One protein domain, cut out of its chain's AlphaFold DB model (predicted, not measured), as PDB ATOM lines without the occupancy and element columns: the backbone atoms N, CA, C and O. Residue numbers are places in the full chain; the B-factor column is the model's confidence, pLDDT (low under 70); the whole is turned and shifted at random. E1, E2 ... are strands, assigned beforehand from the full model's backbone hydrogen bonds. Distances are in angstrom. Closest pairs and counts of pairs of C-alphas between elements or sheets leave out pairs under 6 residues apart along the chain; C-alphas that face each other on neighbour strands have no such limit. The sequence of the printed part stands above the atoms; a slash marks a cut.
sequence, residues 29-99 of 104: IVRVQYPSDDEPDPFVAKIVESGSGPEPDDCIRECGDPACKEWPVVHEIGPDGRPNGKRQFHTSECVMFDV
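AT A GLANCE: This is residues 29 to 99 of the 104 residues of an uncharacterized protein of viral metagenome (UniProt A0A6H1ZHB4). One small, strongly twisted sheet of five antiparallel strands makes the core, with its long hairpin E3 and E4 bent and its edge strands E4 and E5 joined by a tight link but not paired, an open, curling sheet rather than a closed barrel. A long loop, residues 48 to 68, lies out from the core and is tied back to E3 by a short pairing of residues 57 to 58. The printed part has 71 residues with no named helix and five named strands, E1 to E5 along the chain, standing in the sheet in the order E4, E3, E2, E1, E5. The class is all strand, although under half of the residues, 31 of 71, are in named elements. The whole is compact, with a radius of gyration of the C-alphas of 12.2 A and spans of 36 by 31 by 19 A.

IN THESE COORDINATES: E1, residues 29 to 32, begins at C-alpha 29 (43.232, 21.153, 29.939) and is 9.7 A long. E2, residues 43 to 47, is 13.0 A long. E3, residues 69 to 77, measures 21.3 A from C-alpha 69 (37.790, 33.438, 39.296) and bends by 69 degrees at residue 72. E4, residues 83 to 92, is the longest strand by residues; it is 19.2 A long and bends by 103 degrees at residue 86. E5, residues 96 to 98, is 6.9 A long and ends at C-alpha 98 (44.671, 27.648, 25.962).

HOW THE PARTS SIT: E1 to E4 form a meander, each strand the antiparallel neighbour of the one before. E1 and E2 are a hairpin at 132 degrees, with N 45 and O 30 at 2.8 A. E2 and E3 are a hairpin at 118 degrees, with N 46 and O 75 at 2.8 A. E3 and E4 are a hairpin at 158 degrees, with N 71 and O 91 at 2.8 A and N 84 and O 76 at 2.9 A. E5 is antiparallel to E1 at 127 degrees, with N 97 and O 31 at 2.8 A. The closest C-alphas of E1 and E4 are those of Val 32 and Thr 91, 7.7 A apart. E4 and E5 meet only through their link, and E5 is apart from E2 and from E3.

THE WHOLE: The two C-alphas farthest apart are those of Pro 66 and Asp 80, at 35.8 A. The printed part has no cut. The link from E2 to E3 is long, with 21 residues; that from E1 to E2 is short, and those from E3 to E4 and from E4 to E5 are tight. The mean pLDDT of the printed part is 74.4, and it is under 70 at residues 34 to 42, 50 to 55, 81 and 84 to 88.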
ATOM      1  N   ILE A  29      41.772  21.160  29.924       85.25
ATOM      2  CA  ILE A  29      43.232  21.153  29.939       85.25
ATOM      3  C   ILE A  29      43.706  22.551  29.549       85.25
ATOM      4  O   ILE A  29      43.341  23.062  28.492       85.25
ATOM      5  N   VAL A  30      44.528  23.152  30.399       84.44
ATOM      6  CA  VAL A  30      45.036  24.518  30.254       84.44
ATOM      7  C   VAL A  30      46.548  24.542  30.436       84.44
ATOM      8  O   VAL A  30      47.124  23.657  31.070       84.44
ATOM      9  N   ARG A  31      47.208  25.559  29.887       84.81
ATOM     10  CA  ARG A  31      48.578  25.915  30.268       84.81
ATOM     11  C   ARG A  31      48.527  26.940  31.386       84.81
ATOM     12  O   ARG A  31      47.757  27.892  31.300       84.81
ATOM     13  N   VAL A  32      49.349  26.758  32.411       80.31
ATOM     14  CA  VAL A  32      49.444  27.685  33.542       80.31
ATOM     15  C   VAL A  32      50.857  28.241  33.591       80.31
ATOM     16  O   VAL A  32      51.825  27.483  33.569       80.31
ATOM     17  N   GLN A  33      50.980  29.564  33.657       73.88
ATOM     18  CA  GLN A  33      52.261  30.215  33.913       73.88
ATOM     19  C   GLN A  33      52.441  30.363  35.428       73.88
ATOM     20  O   GLN A  33      51.575  30.938  36.094       73.88
ATOM     21  N   TYR A  34      53.533  29.828  35.987       64.19
ATOM     22  CA  TYR A  34      53.857  30.087  37.393       64.19
ATOM     23  C   TYR A  34      54.122  31.589  37.590       64.19
ATOM     24  O   TYR A  34      54.712  32.227  36.721       64.19
ATOM     25  N   PRO A  35      53.732  32.167  38.738       53.56
ATOM     26  CA  PRO A  35      54.085  33.540  39.092       53.56
ATOM     27  C   PRO A  35      55.574  33.748  39.425       53.56
ATOM     28  O   PRO A  35      55.944  34.879  39.721       53.56
ATOM     29  N   SER A  36      56.408  32.700  39.428       54.09
ATOM     30  CA  SER A  36      57.845  32.829  39.697       54.09
ATOM     31  C   SER A  36      58.614  32.919  38.386       54.09
ATOM     32  O   SER A  36      58.528  32.006  37.567       54.09
ATOM     33  N   ASP A  37      59.421  33.968  38.239       54.09
ATOM     34  CA  ASP A  37      60.322  34.195  37.096       54.09
ATOM     35  C   ASP A  37      61.421  33.113  36.949       54.09
ATOM     36  O   ASP A  37      62.170  33.110  35.974       54.09
ATOM     37  N   ASP A  38      61.522  32.190  37.914       56.47
ATOM     38  CA  ASP A  38      62.546  31.141  37.989       56.47
ATOM     39  C   ASP A  38      62.159  29.818  37.305       56.47
ATOM     40  O   ASP A  38      63.023  28.954  37.131       56.47
ATOM     41  N   GLU A  39      60.893  29.619  36.913       57.38
ATOM     42  CA  GLU A  39      60.479  28.417  36.173       57.38
ATOM     43  C   GLU A  39      60.215  28.743  34.689       57.38
ATOM     44  O   GLU A  39      59.319  29.527  34.376       57.38
ATOM     45  N   PRO A  40      60.986  28.155  33.751       52.88
ATOM     46  CA  PRO A  40      61.038  28.631  32.369       52.88
ATOM     47  C   PRO A  40      59.878  28.183  31.470       52.88
ATOM     48  O   PRO A  40      59.800  28.673  30.347       52.88
ATOM     49  N   ASP A  41      58.975  27.301  31.915       60.38
ATOM     50  CA  ASP A  41      57.944  26.742  31.035       60.38
ATOM     51  C   ASP A  41      56.536  26.758  31.654       60.38
ATOM     52  O   ASP A  41      56.341  26.273  32.773       60.38
ATOM     53  N   PRO A  42      55.513  27.249  30.921       69.50
ATOM     54  CA  PRO A  42      54.129  27.066  31.321       69.50
ATOM     55  C   PRO A  42      53.787  25.578  31.242       69.50
ATOM     56  O   PRO A  42      53.845  24.954  30.180       69.50
ATOM     57  N   PHE A  43      53.415  24.999  32.373       75.25
ATOM     58  CA  PHE A  43      53.112  23.580  32.466       75.25
ATOM     59  C   PHE A  43      51.632  23.323  32.165       75.25
ATOM     60  O   PHE A  43      50.772  24.201  32.284       75.25
ATOM     61  N   VAL A  44      51.331  22.103  31.723       83.62
ATOM     62  CA  VAL A  44      49.974  21.692  31.357       83.62
ATOM     63  C   VAL A  44      49.260  21.191  32.605       83.62
ATOM     64  O   VAL A  44      49.774  20.328  33.311       83.62
ATOM     65  N   ALA A  45      48.064  21.705  32.871       82.94
ATOM     66  CA  ALA A  45      47.242  21.308  34.002       82.94
ATOM     67  C   ALA A  45      45.821  20.952  33.556       82.94
ATOM     68  O   ALA A  45      45.319  21.463  32.557       82.94
ATOM     69  N   LYS A  46      45.164  20.072  34.309       86.38
ATOM     70  CA  LYS A  46      43.760  19.706  34.131       86.38
ATOM     71  C   LYS A  46      42.952  20.153  35.336       86.38
ATOM     72  O   LYS A  46      43.318  19.838  36.469       86.38
ATOM     73  N   ILE A  47      41.830  20.813  35.084       85.38
ATOM     74  CA  ILE A  47      40.879  21.187  36.130       85.38
ATOM     75  C   ILE A  47      40.161  19.935  36.621       85.38
ATOM     76  O   ILE A  47      39.642  19.148  35.825       85.38
ATOM     77  N   VAL A  48      40.134  19.742  37.935       80.75
ATOM     78  CA  VAL A  48      39.458  18.609  38.572       80.75
ATOM     79  C   VAL A  48      38.404  19.104  39.549       80.75
ATOM     80  O   VAL A  48      38.414  20.257  39.968       80.75
ATOM     81  N   GLU A  49      37.455  18.234  39.873       75.12
ATOM     82  CA  GLU A  49      36.456  18.538  40.889       75.12
ATOM     83  C   GLU A  49      37.143  18.671  42.253       75.12
ATOM     84  O   GLU A  49      37.907  17.792  42.665       75.12
ATOM     85  N   SER A  50      36.883  19.781  42.942       65.56
ATOM     86  CA  SER A  50      37.279  19.925  44.335       65.56
ATOM     87  C   SER A  50      36.345  19.091  45.202       65.56
ATOM     88  O   SER A  50      35.127  19.125  45.029       65.56
ATOM     89  N   GLY A  51      36.895  18.365  46.178       60.69
ATOM     90  CA  GLY A  51      36.084  17.673  47.187       60.69
ATOM     91  C   GLY A  51      35.200  18.626  48.009       60.69
ATOM     92  O   GLY A  51      34.265  18.183  48.671       60.69
ATOM     93  N   SER A  52      35.474  19.932  47.944       55.50
ATOM     94  CA  SER A  52      34.684  21.016  48.515       55.50
ATOM     95  C   SER A  52      34.061  21.868  47.405       55.50
ATOM     96  O   SER A  52      34.551  22.948  47.102       55.50
ATOM     97  N   GLY A  53      32.966  21.372  46.822       56.97
ATOM     98  CA  GLY A  53      32.050  22.140  45.972       56.97
ATOM     99  C   GLY A  53      32.581  22.561  44.584       56.97
ATOM    100  O   GLY A  53      33.785  22.589  44.344       56.97
ATOM    101  N   PRO A  54      31.677  22.880  43.638       60.47
ATOM    102  CA  PRO A  54      32.041  23.192  42.254       60.47
ATOM    103  C   PRO A  54      32.359  24.675  41.991       60.47
ATOM    104  O   PRO A  54      32.670  25.019  40.850       60.47
ATOM    105  N   GLU A  55      32.214  25.565  42.976       68.12
ATOM    106  CA  GLU A  55      32.304  27.009  42.734       68.12
ATOM    107  C   GLU A  55      33.752  27.508  42.848       68.12
ATOM    108  O   GLU A  55      34.384  27.289  43.881       68.12
ATOM    109  N   PRO A  56      34.296  28.154  41.799       73.81
ATOM    110  CA  PRO A  56      35.615  28.761  41.860       73.81
ATOM    111  C   PRO A  56      35.580  30.034  42.718       73.81
ATOM    112  O   PRO A  56      34.627  30.820  42.644       73.81
ATOM    113  N   ASP A  57      36.630  30.229  43.513       79.25
ATOM    114  CA  ASP A  57      36.775  31.339  44.453       79.25
ATOM    115  C   ASP A  57      36.995  32.675  43.726       79.25
ATOM    116  O   ASP A  57      37.196  32.743  42.507       79.25
ATOM    117  N   ASP A  58      36.939  33.775  44.474       80.88
ATOM    118  CA  ASP A  58      37.315  35.082  43.943       80.88
ATOM    119  C   ASP A  58      38.799  35.119  43.565       80.88
ATOM    120  O   ASP A  58      39.659  34.559  44.239       80.88
ATOM    121  N   CYS A  59      39.099  35.796  42.459       81.62
ATOM    122  CA  CYS A  59      40.454  35.925  41.944       81.62
ATOM    123  C   CYS A  59      41.333  36.709  42.926       81.62
ATOM    124  O   CYS A  59      41.126  37.901  43.137       81.62
ATOM    125  N   ILE A  60      42.352  36.055  43.490       78.94
ATOM    126  CA  ILE A  60      43.313  36.698  44.403       78.94
ATOM    127  C   ILE A  60      44.263  37.687  43.712       78.94
ATOM    128  O   ILE A  60      44.997  38.409  44.386       78.94
ATOM    129  N   ARG A  61      44.309  37.705  42.372       72.56
ATOM    130  CA  ARG A  61      45.190  38.593  41.602       72.56
ATOM    131  C   ARG A  61      44.445  39.841  41.145       72.56
ATOM    132  O   ARG A  61      43.375  39.750  40.552       72.56
ATOM    133  N   GLU A  62      45.083  40.997  41.293       72.06
ATOM    134  CA  GLU A  62      44.635  42.258  40.690       72.06
ATOM    135  C   GLU A  62      44.970  42.284  39.184       72.06
ATOM    136  O   GLU A  62      45.842  43.017  38.727       72.06
ATOM    137  N   CYS A  63      44.311  41.428  38.396       76.38
ATOM    138  CA  CYS A  63      44.528  41.307  36.947       76.38
ATOM    139  C   CYS A  63      43.675  42.267  36.098       76.38
ATOM    140  O   CYS A  63      43.775  42.255  34.874       76.38
ATOM    141  N   GLY A  64      42.819  43.074  36.733       76.75
ATOM    142  CA  GLY A  64      41.928  44.019  36.053       76.75
ATOM    143  C   GLY A  64      40.666  43.399  35.442       76.75
ATOM    144  O   GLY A  64      39.868  44.130  34.859       76.75
ATOM    145  N   ASP A  65      40.448  42.088  35.594       80.38
ATOM    146  CA  ASP A  65      39.214  41.423  35.166       80.38
ATOM    147  C   ASP A  65      38.267  41.169  36.353       80.38
ATOM    148  O   ASP A  65      38.538  40.283  37.171       80.38
ATOM    149  N   PRO A  66      37.129  41.887  36.449       79.62
ATOM    150  CA  PRO A  66      36.168  41.701  37.535       79.62
ATOM    151  C   PRO A  66      35.447  40.345  37.489       79.62
ATOM    152  O   PRO A  66      34.824  39.956  38.475       79.62
ATOM    153  N   ALA A  67      35.490  39.638  36.356       83.06
ATOM    154  CA  ALA A  67      34.896  38.315  36.194       83.06
ATOM    155  C   ALA A  67      35.884  37.168  36.465       83.06
ATOM    156  O   ALA A  67      35.452  36.007  36.472       83.06
ATOM    157  N   CYS A  68      37.166  37.479  36.707       84.56
ATOM    158  CA  CYS A  68      38.186  36.486  37.027       84.56
ATOM    159  C   CYS A  68      37.768  35.675  38.255       84.56
ATOM    160  O   CYS A  68      37.342  36.226  39.276       84.56
ATOM    161  N   LYS A  69      37.933  34.355  38.165       86.31
ATOM    162  CA  LYS A  69      37.790  33.438  39.296       86.31
ATOM    163  C   LYS A  69      39.039  32.587  39.483       86.31
ATOM    164  O   LYS A  69      39.885  32.492  38.593       86.31
ATOM    165  N   GLU A  70      39.165  31.994  40.659       84.31
ATOM    166  CA  GLU A  70      40.252  31.098  41.022       84.31
ATOM    167  C   GLU A  70      39.765  29.657  41.097       84.31
ATOM    168  O   GLU A  70      38.785  29.331  41.761       84.31
ATOM    169  N   TRP A  71      40.464  28.777  40.387       85.06
ATOM    170  CA  TRP A  71      40.171  27.357  40.403       85.06
ATOM    171  C   TRP A  71      40.851  26.704  41.605       85.06
ATOM    172  O   TRP A  71      42.083  26.737  41.673       85.06
ATOM    173  N   PRO A  72      40.083  26.076  42.516       75.25
ATOM    174  CA  PRO A  72      40.620  25.546  43.765       75.25
ATOM    175  C   PRO A  72      41.478  24.297  43.553       75.25
ATOM    176  O   PRO A  72      42.375  24.029  44.338       75.25
ATOM    177  N   VAL A  73      41.232  23.496  42.512       80.31
ATOM    178  CA  VAL A  73      42.030  22.284  42.291       80.31
ATOM    179  C   VAL A  73      42.315  22.070  40.814       80.31
ATOM    180  O   VAL A  73      41.429  21.774  40.007       80.31
ATOM    181  N   VAL A  74      43.596  22.147  40.470       82.69
ATOM    182  CA  VAL A  74      44.119  21.681  39.187       82.69
ATOM    183  C   VAL A  74      45.239  20.667  39.403       82.69
ATOM    184  O   VAL A  74      46.006  20.747  40.364       82.69
ATOM    185  N   HIS A  75      45.327  19.692  38.502       84.94
ATOM    186  CA  HIS A  75      46.393  18.698  38.486       84.94
ATOM    187  C   HIS A  75      47.347  18.964  37.337       84.94
ATOM    188  O   HIS A  75      46.927  19.001  36.183       84.94
ATOM    189  N   GLU A  76      48.635  19.059  37.640       83.31
ATOM    190  CA  GLU A  76      49.673  19.037  36.616       83.31
ATOM    191  C   GLU A  76      49.635  17.706  35.845       83.31
ATOM    192  O   GLU A  76      49.542  16.613  36.419       83.31
ATOM    193  N   ILE A  77      49.699  17.817  34.522       82.38
ATOM    194  CA  ILE A  77      49.720  16.708  33.580       82.38
ATOM    195  C   ILE A  77      51.163  16.472  33.145       82.38
ATOM    196  O   ILE A  77      51.836  17.380  32.660       82.38
ATOM    197  N   GLY A  78      51.633  15.238  33.321       74.12
ATOM    198  CA  GLY A  78      52.951  14.820  32.865       74.12
ATOM    199  C   GLY A  78      53.036  14.685  31.338       74.12
ATOM    200  O   GLY A  78      52.023  14.728  30.635       74.12
ATOM    201  N   PRO A  79      54.244  14.445  30.798       72.94
ATOM    202  CA  PRO A  79      54.455  14.235  29.362       72.94
ATOM    203  C   PRO A  79      53.749  12.981  28.810       72.94
ATOM    204  O   PRO A  79      53.623  12.825  27.601       72.94
ATOM    205  N   ASP A  80      53.270  12.092  29.681       75.19
ATOM    206  CA  ASP A  80      52.453  10.923  29.349       75.19
ATOM    207  C   ASP A  80      50.950  11.245  29.205       75.19
ATOM    208  O   ASP A  80      50.141  10.344  28.968       75.19
ATOM    209  N   GLY A  81      50.563  12.517  29.361       69.94
ATOM    210  CA  GLY A  81      49.177  12.972  29.278       69.94
ATOM    211  C   GLY A  81      48.331  12.592  30.494       69.94
ATOM    212  O   GLY A  81      47.104  12.713  30.449       69.94
ATOM    213  N   ARG A  82      48.951  12.122  31.584       74.06
ATOM    214  CA  ARG A  82      48.248  11.724  32.808       74.06
ATOM    215  C   ARG A  82      48.513  12.713  33.940       74.06
ATOM    216  O   ARG A  82      49.594  13.299  34.000       74.06
ATOM    217  N   PRO A  83      47.551  12.897  34.865       74.19
ATOM    218  CA  PRO A  83      47.804  13.625  36.099       74.19
ATOM    219  C   PRO A  83      49.007  13.016  36.808       74.19
ATOM    220  O   PRO A  83      49.004  11.823  37.115       74.19
ATOM    221  N   ASN A  84      50.020  13.830  37.089       69.19
ATOM    222  CA  ASN A  84      51.200  13.353  37.801       69.19
ATOM    223  C   ASN A  84      50.877  13.007  39.269       69.19
ATOM    224  O   ASN A  84      51.700  12.391  39.944       69.19
ATOM    225  N   GLY A  85      49.686  13.399  39.753       63.84
ATOM    226  CA  GLY A  85      49.158  13.118  41.090       63.84
ATOM    227  C   GLY A  85      49.958  13.765  42.220       63.84
ATOM    228  O   GLY A  85      49.712  13.472  43.386       63.84
ATOM    229  N   LYS A  86      50.940  14.607  41.885       59.91
ATOM    230  CA  LYS A  86      51.929  15.136  42.827       59.91
ATOM    231  C   LYS A  86      51.591  16.531  43.325       59.91
ATOM    232  O   LYS A  86      52.083  16.906  44.384       59.91
ATOM    233  N   ARG A  87      50.797  17.305  42.579       59.84
ATOM    234  CA  ARG A  87      50.490  18.702  42.911       59.84
ATOM    235  C   ARG A  87      49.007  18.998  42.693       59.84
ATOM    236  O   ARG A  87      48.507  18.867  41.579       59.84
ATOM    237  N   GLN A  88      48.340  19.391  43.775       68.19
ATOM    238  CA  GLN A  88      47.114  20.182  43.750       68.19
ATOM    239  C   GLN A  88      47.534  21.608  44.075       68.19
ATOM    240  O   GLN A  88      48.207  21.838  45.078       68.19
ATOM    241  N   PHE A  89      47.206  22.542  43.201       74.31
ATOM    242  CA  PHE A  89      47.448  23.959  43.431       74.31
ATOM    243  C   PHE A  89      46.245  24.745  42.927       74.31
ATOM    244  O   PHE A  89      45.429  24.221  42.162       74.31
ATOM    245  N   HIS A  90      46.133  25.978  43.401       79.12
ATOM    246  CA  HIS A  90      45.083  26.895  42.997       79.12
ATOM    247  C   HIS A  90      45.640  27.819  41.917       79.12
ATOM    248  O   HIS A  90      46.836  28.128  41.908       79.12
ATOM    249  N   THR A  91      44.806  28.220  40.966       81.94
ATOM    250  CA  THR A  91      45.249  29.113  39.891       81.94
ATOM    251  C   THR A  91      44.103  29.954  39.350       81.94
ATOM    252  O   THR A  91      42.964  29.498  39.233       81.94
ATOM    253  N   SER A  92      44.402  31.211  39.037       84.69
ATOM    254  CA  SER A  92      43.422  32.182  38.557       84.69
ATOM    255  C   SER A  92      43.176  32.037  37.054       84.69
ATOM    256  O   SER A  92      44.099  31.795  36.280       84.69
ATOM    257  N   GLU A  93      41.945  32.275  36.603       85.56
ATOM    258  CA  GLU A  93      41.588  32.198  35.177       85.56
ATOM    259  C   GLU A  93      42.393  33.173  34.298       85.56
ATOM    260  O   GLU A  93      42.600  32.911  33.116       85.56
ATOM    261  N   CYS A  94      42.894  34.274  34.867       82.44
ATOM    262  CA  CYS A  94      43.725  35.259  34.171       82.44
ATOM    263  C   CYS A  94      45.165  34.797  33.883       82.44
ATOM    264  O   CYS A  94      45.862  35.449  33.109       82.44
ATOM    265  N   VAL A  95      45.619  33.693  34.487       81.00
ATOM    266  CA  VAL A  95      46.936  33.078  34.221       81.00
ATOM    267  C   VAL A  95      46.820  31.721  33.523       81.00
ATOM    268  O   VAL A  95      47.804  30.985  33.403       81.00
ATOM    269  N   MET A  96      45.608  31.378  33.083       85.75
ATOM    270  CA  MET A  96      45.333  30.189  32.292       85.75
ATOM    271  C   MET A  96      45.313  30.536  30.812       85.75
ATOM    272  O   MET A  96      44.537  31.375  30.358       85.75
ATOM    273  N   PHE A  97      46.094  29.797  30.043       81.62
ATOM    274  CA  PHE A  97      46.151  29.913  28.597       81.62
ATOM    275  C   PHE A  97      45.586  28.652  27.959       81.62
ATOM    276  O   PHE A  97      45.692  27.549  28.508       81.62
ATOM    277  N   ASP A  98      44.999  28.807  26.776       81.12
ATOM    278  CA  ASP A  98      44.671  27.648  25.962       81.12
ATOM    279  C   ASP A  98      45.959  26.886  25.653       81.12
ATOM    280  O   ASP A  98      46.991  27.466  25.306       81.12
ATOM    281  N   VAL A  99      45.903  25.558  25.768       73.00
ATOM    282  CA  VAL A  99      46.851  24.735  25.025       73.00
ATOM    283  C   VAL A  99      46.596  25.072  23.562       73.00
ATOM    284  O   VAL A  99      45.539  24.719  23.041       73.00
TER     285      VAL A  99